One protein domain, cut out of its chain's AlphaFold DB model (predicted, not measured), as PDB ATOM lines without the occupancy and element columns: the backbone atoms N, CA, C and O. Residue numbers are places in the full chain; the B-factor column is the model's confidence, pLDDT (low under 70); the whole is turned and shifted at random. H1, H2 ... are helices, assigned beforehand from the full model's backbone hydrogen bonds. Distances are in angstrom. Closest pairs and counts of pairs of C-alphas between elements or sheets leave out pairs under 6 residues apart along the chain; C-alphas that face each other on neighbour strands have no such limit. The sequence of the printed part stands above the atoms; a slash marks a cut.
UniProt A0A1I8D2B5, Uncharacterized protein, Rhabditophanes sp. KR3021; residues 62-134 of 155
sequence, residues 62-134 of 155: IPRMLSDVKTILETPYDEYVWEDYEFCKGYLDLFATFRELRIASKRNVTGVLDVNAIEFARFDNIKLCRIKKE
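AT A GLANCE: This is residues 62 to 134 of the 155 residues of an uncharacterized protein of Rhabditophanes sp. KR3021 (UniProt A0A1I8D2B5). What is the shape? The long helix H3 and the shorter H1 lie side by side, running opposite ways, with little H2 at the turn between them; residues 106 to 117 loop round at H3's far end to little H4, and an extended tail, residues 122 to 134, runs back along the rod. What is it made of? The 73 printed residues hold four named helices, H1 H2 H3 H4 along the chain, and no named strand, class all helix; the whole is loose, with a radius of gyration of the C-alphas of 14.3 A and spans of 46 by 21 by 17 A.

IN THESE COORDINATES: Where is the longest helix? H3 is residues 85 to 105, 30.0 A long, from C-alpha 85 at (171.117, 170.026, 191.236). Where are the others? H1 is residues 62 to 74, 18.0 A, from C-alpha 62 at (184.776, 180.360, 214.416). H2 is residues 79 to 83, 7.0 A, and H4 residues 118 to 121, 5.0 A, ending at C-alpha 121, (173.818, 188.007, 216.793).

HOW THE PARTS SIT: What touches H3? H1 touches it, the closest C-alphas, Leu 66 and Phe 98, 7.0 A apart, at a shallow tilt of 34 degrees, only just short of steep, opposite ways. H2 only just touches residues 87 to 88 of H3, only at the corner, with 3 pairs of C-alphas within 8 A, the closest Trp 82 and Cys 88 at 5.9 A. Where is H4? It is close to H3 but not clearly touching, the closest C-alphas, Arg 102 and Phe 120, 7.4 A apart; H2 and H4 are apart. What do the backbones show? Every O i to N i+4 pair is within hydrogen-bond range in H1 and H3; H2 has 0 of 1 such pairs within range, beside 1 of 2 O i to N i+3 pairs, and H4, with 4 residues, is too short for any O i to N i+4 pair, while its 1 O i to N i+3 pair is within range.

THE WHOLE: How far does it reach? The two farthest C-alphas, Thr 110 and Glu 134, are 49.2 A apart, and the printed part has no cut. Which links are long? H3 to H4 is long, with 12 residues; H1 to H2 and H2 to H3 are tight. What of the tail and the confidence? Residues 131 to 132 pair with residues 77 to 78, parallel; mean pLDDT of the printed part is 81.1, and residues 129 to 134 are under 70.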
ATOM      1  N   ILE A  62     186.235 180.470 214.585       84.00
ATOM      2  CA  ILE A  62     184.776 180.360 214.416       84.00
ATOM      3  C   ILE A  62     184.133 181.666 213.907       84.00
ATOM      4  O   ILE A  62     183.346 181.602 212.962       84.00
ATOM      5  N   PRO A  63     184.449 182.865 214.450       82.62
ATOM      6  CA  PRO A  63     183.852 184.102 213.943       82.62
ATOM      7  C   PRO A  63     184.295 184.459 212.519       82.62
ATOM      8  O   PRO A  63     183.538 185.136 211.824       82.62
ATOM      9  N   ARG A  64     185.489 184.023 212.082       86.38
ATOM     10  CA  ARG A  64     185.948 184.182 210.693       86.38
ATOM     11  C   ARG A  64     185.227 183.201 209.781       86.38
ATOM     12  O   ARG A  64     184.592 183.646 208.842       86.38
ATOM     13  N   MET A  65     185.184 181.917 210.143       86.75
ATOM     14  CA  MET A  65     184.454 180.895 209.384       86.75
ATOM     15  C   MET A  65     182.979 181.267 209.182       86.75
ATOM     16  O   MET A  65     182.474 181.212 208.068       86.75
ATOM     17  N   LEU A  66     182.292 181.721 210.237       87.12
ATOM     18  CA  LEU A  66     180.913 182.212 210.125       87.12
ATOM     19  C   LEU A  66     180.805 183.442 209.206       87.12
ATOM     20  O   LEU A  66     179.801 183.606 208.522       87.12
ATOM     21  N   SER A  67     181.812 184.318 209.181       87.12
ATOM     22  CA  SER A  67     181.842 185.482 208.286       87.12
ATOM     23  C   SER A  67     182.035 185.081 206.828       87.12
ATOM     24  O   SER A  67     181.322 185.580 205.959       87.12
ATOM     25  N   ASP A  68     182.960 184.165 206.565       88.94
ATOM     26  CA  ASP A  68     183.282 183.709 205.216       88.94
ATOM     27  C   ASP A  68     182.091 182.955 204.623       88.94
ATOM     28  O   ASP A  68     181.608 183.294 203.544       88.94
ATOM     29  N   VAL A  69     181.525 182.016 205.387       87.31
ATOM     30  CA  VAL A  69     180.341 181.256 204.968       87.31
ATOM     31  C   VAL A  69     179.136 182.178 204.785       87.31
ATOM     32  O   VAL A  69     178.435 182.064 203.785       87.31
ATOM     33  N   LYS A  70     178.919 183.157 205.675       87.31
ATOM     34  CA  LYS A  70     177.865 184.165 205.476       87.31
ATOM     35  C   LYS A  70     178.054 184.928 204.162       87.31
ATOM     36  O   LYS A  70     177.081 185.143 203.450       87.31
ATOM     37  N   THR A  71     179.284 185.324 203.847       86.44
ATOM     38  CA  THR A  71     179.593 186.061 202.613       86.44
ATOM     39  C   THR A  71     179.270 185.218 201.382       86.44
ATOM     40  O   THR A  71     178.607 185.704 200.471       86.44
ATOM     41  N   ILE A  72     179.658 183.940 201.387       86.56
ATOM     42  CA  ILE A  72     179.331 182.981 200.322       86.56
ATOM     43  C   ILE A  72     177.810 182.847 200.175       86.56
ATOM     44  O   ILE A  72     177.281 182.979 199.079       86.56
ATOM     45  N   LEU A  73     177.081 182.671 201.279       85.25
ATOM     46  CA  LEU A  73     175.627 182.505 201.235       85.25
ATOM     47  C   LEU A  73     174.875 183.752 200.754       85.25
ATOM     48  O   LEU A  73     173.817 183.617 200.144       85.25
ATOM     49  N   GLU A  74     175.394 184.948 201.039       85.19
ATOM     50  CA  GLU A  74     174.799 186.221 200.612       85.19
ATOM     51  C   GLU A  74     175.243 186.663 199.211       85.19
ATOM     52  O   GLU A  74     174.734 187.672 198.706       85.19
ATOM     53  N   THR A  75     176.178 185.936 198.591       84.38
ATOM     54  CA  THR A  75     176.652 186.226 197.237       84.38
ATOM     55  C   THR A  75     175.493 186.031 196.254       84.38
ATOM     56  O   THR A  75     174.789 185.022 196.333       84.38
ATOM     57  N   PRO A  76     175.239 186.998 195.355       81.12
ATOM     58  CA  PRO A  76     174.243 186.820 194.319       81.12
ATOM     59  C   PRO A  76     174.775 185.839 193.273       81.12
ATOM     60  O   PRO A  76     175.803 186.103 192.649       81.12
ATOM     61  N   TYR A  77     174.079 184.720 193.108       80.88
ATOM     62  CA  TYR A  77     174.384 183.724 192.083       80.88
ATOM     63  C   TYR A  77     173.431 183.904 190.904       80.88
ATOM     64  O   TYR A  77     172.272 184.293 191.087       80.88
ATOM     65  N   ASP A  78     173.938 183.640 189.707       81.69
ATOM     66  CA  ASP A  78     173.150 183.692 188.482       81.69
ATOM     67  C   ASP A  78     172.097 182.571 188.472       81.69
ATOM     68  O   ASP A  78     172.288 181.516 189.080       81.69
ATOM     69  N   GLU A  79     170.978 182.795 187.783       77.69
ATOM     70  CA  GLU A  79     169.834 181.873 187.774       77.69
ATOM     71  C   GLU A  79     170.202 180.472 187.257       77.69
ATOM     72  O   GLU A  79     169.824 179.477 187.872       77.69
ATOM     73  N   TYR A  80     171.062 180.388 186.235       74.25
ATOM     74  CA  TYR A  80     171.531 179.113 185.669       74.25
ATOM     75  C   TYR A  80     172.291 178.229 186.673       74.25
ATOM     76  O   TYR A  80     172.328 177.012 186.526       74.25
ATOM     77  N   VAL A  81     172.896 178.813 187.713       81.31
ATOM     78  CA  VAL A  81     173.624 178.061 188.748       81.31
ATOM     79  C   VAL A  81     172.645 177.366 189.702       81.31
ATOM     80  O   VAL A  81     172.957 176.320 190.265       81.31
ATOM     81  N   TRP A  82     171.440 177.917 189.869       80.50
ATOM     82  CA  TRP A  82     170.396 177.330 190.711       80.50
ATOM     83  C   TRP A  82     169.694 176.136 190.061       80.50
ATOM     84  O   TRP A  82     169.129 175.309 190.778       80.50
ATOM     85  N   GLU A  83     169.741 176.034 188.731       83.06
ATOM     86  CA  GLU A  83     169.210 174.888 187.984       83.06
ATOM     87  C   GLU A  83     170.096 173.641 188.115       83.06
ATOM     88  O   GLU A  83     169.614 172.516 187.958       83.06
ATOM     89  N   ASP A  84     171.376 173.816 188.465       89.50
ATOM     90  CA  ASP A  84     172.273 172.705 188.764       89.50
ATOM     91  C   ASP A  84     171.920 172.070 190.122       89.50
ATOM     92  O   ASP A  84     172.060 172.659 191.204       89.50
ATOM     93  N   TYR A  85     171.471 170.816 190.063       89.19
ATOM     94  CA  TYR A  85     171.117 170.026 191.236       89.19
ATOM     95  C   TYR A  85     172.290 169.852 192.212       89.19
ATOM     96  O   TYR A  85     172.080 169.883 193.430       89.19
ATOM     97  N   GLU A  86     173.518 169.672 191.715       89.94
ATOM     98  CA  GLU A  86     174.688 169.471 192.574       89.94
ATOM     99  C   GLU A  86     175.015 170.740 193.360       89.94
ATOM    100  O   GLU A  86     175.250 170.680 194.573       89.94
ATOM    101  N   PHE A  87     174.937 171.894 192.694       88.81
ATOM    102  CA  PHE A  87     175.124 173.190 193.334       88.81
ATOM    103  C   PHE A  87     174.057 173.453 194.398       88.81
ATOM    104  O   PHE A  87     174.390 173.760 195.545       88.81
ATOM    105  N   CYS A  88     172.775 173.287 194.053       87.00
ATOM    106  CA  CYS A  88     171.665 173.528 194.975       87.00
ATOM    107  C   CYS A  88     171.768 172.645 196.231       87.00
ATOM    108  O   CYS A  88     171.628 173.124 197.364       87.00
ATOM    109  N   LYS A  89     172.103 171.362 196.051       90.38
ATOM    110  CA  LYS A  89     172.325 170.430 197.160       90.38
ATOM    111  C   LYS A  89     173.505 170.855 198.038       90.38
ATOM    112  O   LYS A  89     173.375 170.846 199.262       90.38
ATOM    113  N   GLY A  90     174.630 171.244 197.435       89.62
ATOM    114  CA  GLY A  90     175.804 171.729 198.165       89.62
ATOM    115  C   GLY A  90     175.531 173.021 198.937       89.62
ATOM    116  O   GLY A  90     175.936 173.152 200.091       89.62
ATOM    117  N   TYR A  91     174.778 173.951 198.347       88.56
ATOM    118  CA  TYR A  91     174.382 175.202 198.992       88.56
ATOM    119  C   TYR A  91     173.491 174.957 200.220       88.56
ATOM    120  O   TYR A  91     173.703 175.556 201.278       88.56
ATOM    121  N   LEU A  92     172.518 174.045 200.116       87.44
ATOM    122  CA  LEU A  92     171.653 173.672 201.239       87.44
ATOM    123  C   LEU A  92     172.423 172.979 202.368       87.44
ATOM    124  O   LEU A  92     172.178 173.275 203.540       87.44
ATOM    125  N   ASP A  93     173.366 172.099 202.033       92.25
ATOM    126  CA  ASP A  93     174.226 171.436 203.019       92.25
ATOM    127  C   ASP A  93     175.153 172.440 203.725       92.25
ATOM    128  O   ASP A  93     175.279 172.454 204.956       92.25
ATOM    129  N   LEU A  94     175.716 173.388 202.971       89.50
ATOM    130  CA  LEU A  94     176.496 174.494 203.524       89.50
ATOM    131  C   LEU A  94     175.653 175.372 204.466       89.50
ATOM    132  O   LEU A  94     176.121 175.792 205.525       89.50
ATOM    133  N   PHE A  95     174.389 175.628 204.129       87.50
ATOM    134  CA  PHE A  95     173.483 176.363 205.011       87.50
ATOM    135  C   PHE A  95     173.125 175.576 206.282       87.50
ATOM    136  O   PHE A  95     173.066 176.155 207.375       87.50
ATOM    137  N   ALA A  96     172.911 174.263 206.171       89.00
ATOM    138  CA  ALA A  96     172.636 173.398 207.314       89.00
ATOM    139  C   ALA A  96     173.820 173.381 208.293       89.00
ATOM    140  O   ALA A  96     173.654 173.677 209.481       89.00
ATOM    141  N   THR A  97     175.027 173.150 207.781       89.19
ATOM    142  CA  THR A  97     176.266 173.162 208.575       89.19
ATOM    143  C   THR A  97     176.542 174.536 209.187       89.19
ATOM    144  O   THR A  97     176.879 174.630 210.370       89.19
ATOM    145  N   PHE A  98     176.302 175.627 208.451       88.44
ATOM    146  CA  PHE A  98     176.377 176.984 208.993       88.44
ATOM    147  C   PHE A  98     175.440 177.182 210.194       88.44
ATOM    148  O   PHE A  98     175.832 177.750 211.221       88.44
ATOM    149  N   ARG A  99     174.192 176.709 210.091       87.38
ATOM    150  CA  ARG A  99     173.198 176.827 211.164       87.38
ATOM    151  C   ARG A  99     173.646 176.082 212.417       87.38
ATOM    152  O   ARG A  99     173.500 176.620 213.518       87.38
ATOM    153  N   GLU A 100     174.187 174.879 212.261       88.81
ATOM    154  CA  GLU A 100     174.721 174.092 213.373       88.81
ATOM    155  C   GLU A 100     175.927 174.768 214.021       88.81
ATOM    156  O   GLU A 100     175.949 174.938 215.243       88.81
ATOM    157  N   LEU A 101     176.880 175.241 213.212       86.56
ATOM    158  CA  LEU A 101     178.065 175.956 213.679       86.56
ATOM    159  C   LEU A 101     177.683 177.214 214.469       86.56
ATOM    160  O   LEU A 101     178.247 177.482 215.529       86.56
ATOM    161  N   ARG A 102     176.675 177.956 213.999       85.88
ATOM    162  CA  ARG A 102     176.127 179.133 214.686       85.88
ATOM    163  C   ARG A 102     175.476 178.779 216.024       85.88
ATOM    164  O   ARG A 102     175.637 179.498 217.006       85.88
ATOM    165  N   ILE A 103     174.708 177.692 216.087       85.94
ATOM    166  CA  ILE A 103     174.088 177.254 217.348       85.94
ATOM    167  C   ILE A 103     175.174 176.805 218.329       85.94
ATOM    168  O   ILE A 103     175.125 177.160 219.505       85.94
ATOM    169  N   ALA A 104     176.172 176.064 217.848       85.38
ATOM    170  CA  ALA A 104     177.299 175.617 218.651       85.38
ATOM    171  C   ALA A 104     178.139 176.796 219.168       85.38
ATOM    172  O   ALA A 104     178.520 176.803 220.338       85.38
ATOM    173  N   SER A 105     178.369 177.825 218.347       83.50
ATOM    174  CA  SER A 105     179.147 179.006 218.740       83.50
ATOM    175  C   SER A 105     178.463 179.830 219.832       83.50
ATOM    176  O   SER A 105     179.147 180.408 220.678       83.50
ATOM    177  N   LYS A 106     177.127 179.819 219.886       84.56
ATOM    178  CA  LYS A 106     176.328 180.468 220.935       84.56
ATOM    179  C   LYS A 106     176.238 179.673 222.241       84.56
ATOM    180  O   LYS A 106     175.716 180.188 223.221       84.56
ATOM    181  N   ARG A 107     176.719 178.427 222.312       85.06
ATOM    182  CA  ARG A 107     176.693 177.659 223.572       85.06
ATOM    183  C   ARG A 107     177.745 178.168 224.554       85.06
ATOM    184  O   ARG A 107     178.863 178.471 224.150       85.06
ATOM    185  N   ASN A 108     177.404 178.217 225.837       80.31
ATOM    186  CA  ASN A 108     178.311 178.550 226.935       80.31
ATOM    187  C   ASN A 108     179.135 177.335 227.387       80.31
ATOM    188  O   ASN A 108     178.923 176.219 226.917       80.31
ATOM    189  N   VAL A 109     180.064 177.540 228.329       77.25
ATOM    190  CA  VAL A 109     180.936 176.484 228.897       77.25
ATOM    191  C   VAL A 109     180.140 175.295 229.446       77.25
ATOM    192  O   VAL A 109     180.605 174.161 229.432       77.25
ATOM    193  N   THR A 110     178.921 175.549 229.921       79.44
ATOM    194  CA  THR A 110     177.990 174.542 230.446       79.44
ATOM    195  C   THR A 110     177.146 173.860 229.364       79.44
ATOM    196  O   THR A 110     176.297 173.037 229.689       79.44
ATOM    197  N   GLY A 111     177.333 174.205 228.086       75.12
ATOM    198  CA  GLY A 111     176.568 173.679 226.951       75.12
ATOM    199  C   GLY A 111     175.207 174.346 226.725       75.12
ATOM    200  O   GLY A 111     174.530 174.022 225.751       75.12
ATOM    201  N   VAL A 112     174.810 175.293 227.582       83.69
ATOM    202  CA  VAL A 112     173.541 176.029 227.461       83.69
ATOM    203  C   VAL A 112     173.644 177.072 226.352       83.69
ATOM    204  O   VAL A 112     174.660 177.756 226.243       83.69
ATOM    205  N   LEU A 113     172.599 177.193 225.530       81.88
ATOM    206  CA  LEU A 113     172.523 178.198 224.474       81.88
ATOM    207  C   LEU A 113     172.412 179.603 225.080       81.88
ATOM    208  O   LEU A 113     171.450 179.899 225.786       81.88
ATOM    209  N   ASP A 114     173.372 180.466 224.767       79.38
ATOM    210  CA  ASP A 114     173.333 181.876 225.122       79.38
ATOM    211  C   ASP A 114     172.620 182.674 224.029       79.38
ATOM    212  O   ASP A 114     173.162 182.945 222.953       79.38
ATOM    213  N   VAL A 115     171.366 183.032 224.300       75.19
ATOM    214  CA  VAL A 115     170.547 183.842 223.388       75.19
ATOM    215  C   VAL A 115     171.088 185.275 223.291       75.19
ATOM    216  O   VAL A 115     170.903 185.926 222.266       75.19
ATOM    217  N   ASN A 116     171.824 185.737 224.306       72.38
ATOM    218  CA  ASN A 116     172.364 187.090 224.406       72.38
ATOM    219  C   ASN A 116     173.821 187.195 223.939       72.38
ATOM    220  O   ASN A 116     174.474 188.204 224.199       72.38
ATOM    221  N   ALA A 117     174.352 186.193 223.236       75.12
ATOM    222  CA  ALA A 117     175.689 186.263 222.658       75.12
ATOM    223  C   ALA A 117     175.746 187.295 221.508       75.12
ATOM    224  O   ALA A 117     175.645 186.944 220.328       75.12
ATOM    225  N   ILE A 118     175.922 188.576 221.862       74.00
ATOM    226  CA  ILE A 118     175.922 189.737 220.949       74.00
ATOM    227  C   ILE A 118     176.936 189.552 219.813       74.00
ATOM    228  O   ILE A 118     176.647 189.887 218.665       74.00
ATOM    229  N   GLU A 119     178.092 188.950 220.108       72.69
ATOM    230  CA  GLU A 119     179.149 188.670 219.127       72.69
ATOM    231  C   GLU A 119     178.639 187.859 217.920       72.69
ATOM    232  O   GLU A 119     179.045 188.095 216.780       72.69
ATOM    233  N   PHE A 120     177.693 186.943 218.154       76.81
ATOM    234  CA  PHE A 120     177.143 186.061 217.126       76.81
ATOM    235  C   PHE A 120     175.756 186.482 216.625       76.81
ATOM    236  O   PHE A 120     175.259 185.888 215.668       76.81
ATOM    237  N   ALA A 121     175.139 187.518 217.203       75.19
ATOM    238  CA  ALA A 121     173.818 188.007 216.793       75.19
ATOM    239  C   ALA A 121     173.793 188.489 215.327       75.19
ATOM    240  O   ALA A 121     172.806 188.323 214.614       75.19
ATOM    241  N   ARG A 122     174.921 189.001 214.815       74.56
ATOM    242  CA  ARG A 122     175.064 189.430 213.406       74.56
ATOM    243  C   ARG A 122     174.867 188.307 212.377       74.56
ATOM    244  O   ARG A 122     174.659 188.581 211.193       74.56
ATOM    245  N   PHE A 123     174.970 187.055 212.817       74.75
ATOM    246  CA  PHE A 123     174.791 185.859 211.995       74.75
ATOM    247  C   PHE A 123     173.355 185.316 212.043       74.75
ATOM    248  O   PHE A 123     173.062 184.288 211.432       74.75
ATOM    249  N   ASP A 124     172.447 185.980 212.765       70.88
ATOM    250  CA  ASP A 124     171.033 185.600 212.786       70.88
ATOM    251  C   ASP A 124     170.294 186.049 211.524       70.88
ATOM    252  O   ASP A 124     169.432 185.324 211.032       70.88
ATOM    253  N   ASN A 125     170.710 187.180 210.950       71.06
ATOM    254  CA  ASN A 125     170.145 187.742 209.728       71.06
ATOM    255  C   ASN A 125     171.044 187.399 208.532       71.06
ATOM    256  O   ASN A 125     172.046 188.082 208.297       71.06
ATOM    257  N   ILE A 126     170.687 186.344 207.798       71.06
ATOM    258  CA  ILE A 126     171.266 186.021 206.486       71.06
ATOM    259  C   ILE A 126     170.207 186.264 205.421       71.06
ATOM    260  O   ILE A 126     169.078 185.788 205.543       71.06
ATOM    261  N   LYS A 127     170.582 186.986 204.365       70.62
ATOM    262  CA  LYS A 127     169.758 187.125 203.162       70.62
ATOM    263  C   LYS A 127     170.082 185.979 202.204       70.62
ATOM    264  O   LYS A 127     171.060 186.066 201.471       70.62
ATOM    265  N   LEU A 128     169.286 184.915 202.259       70.00
ATOM    266  CA  LEU A 128     169.429 183.749 201.383       70.00
ATOM    267  C   LEU A 128     169.009 184.063 199.943       70.00
ATOM    268  O   LEU A 128     168.191 184.957 199.719       70.00
ATOM    269  N   CYS A 129     169.542 183.278 199.003       64.56
ATOM    270  CA  CYS A 129     169.051 183.153 197.628       64.56
ATOM    271  C   CYS A 129     168.854 184.492 196.902       64.56
ATOM    272  O   CYS A 129     167.764 184.798 196.416       64.56
ATOM    273  N   ARG A 130     169.907 185.316 196.812       65.75
ATOM    274  CA  ARG A 130     169.874 186.452 195.885       65.75
ATOM    275  C   ARG A 130     170.123 185.936 194.477       65.75
ATOM    276  O   ARG A 130     171.260 185.665 194.111       65.75
ATOM    277  N   ILE A 131     169.053 185.805 193.707       67.56
ATOM    278  CA  ILE A 131     169.157 185.599 192.266       67.56
ATOM    279  C   ILE A 131     169.600 186.928 191.668       67.56
ATOM    280  O   ILE A 131     168.967 187.966 191.898       67.56
ATOM    281  N   LYS A 132     170.715 186.915 190.941       68.38
ATOM    282  CA  LYS A 132     171.080 188.040 190.094       68.38
ATOM    283  C   LYS A 132     170.143 187.997 188.891       68.38
ATOM    284  O   LYS A 132     170.290 187.137 188.034       68.38
ATOM    285  N   LYS A 133     169.144 188.878 188.866       59.00
ATOM    286  CA  LYS A 133     168.391 189.118 187.635       59.00
ATOM    287  C   LYS A 133     169.355 189.794 186.672       59.00
ATOM    288  O   LYS A 133     169.976 190.789 187.050       59.00
ATOM    289  N   GLU A 134     169.550 189.223 185.492       57.22
ATOM    290  CA  GLU A 134     170.135 189.992 184.403       57.22
ATOM    291  C   GLU A 134     169.151 191.125 184.115       57.22
ATOM    292  O   GLU A 134     167.996 190.881 183.776       57.22
TER     293      GLU A 134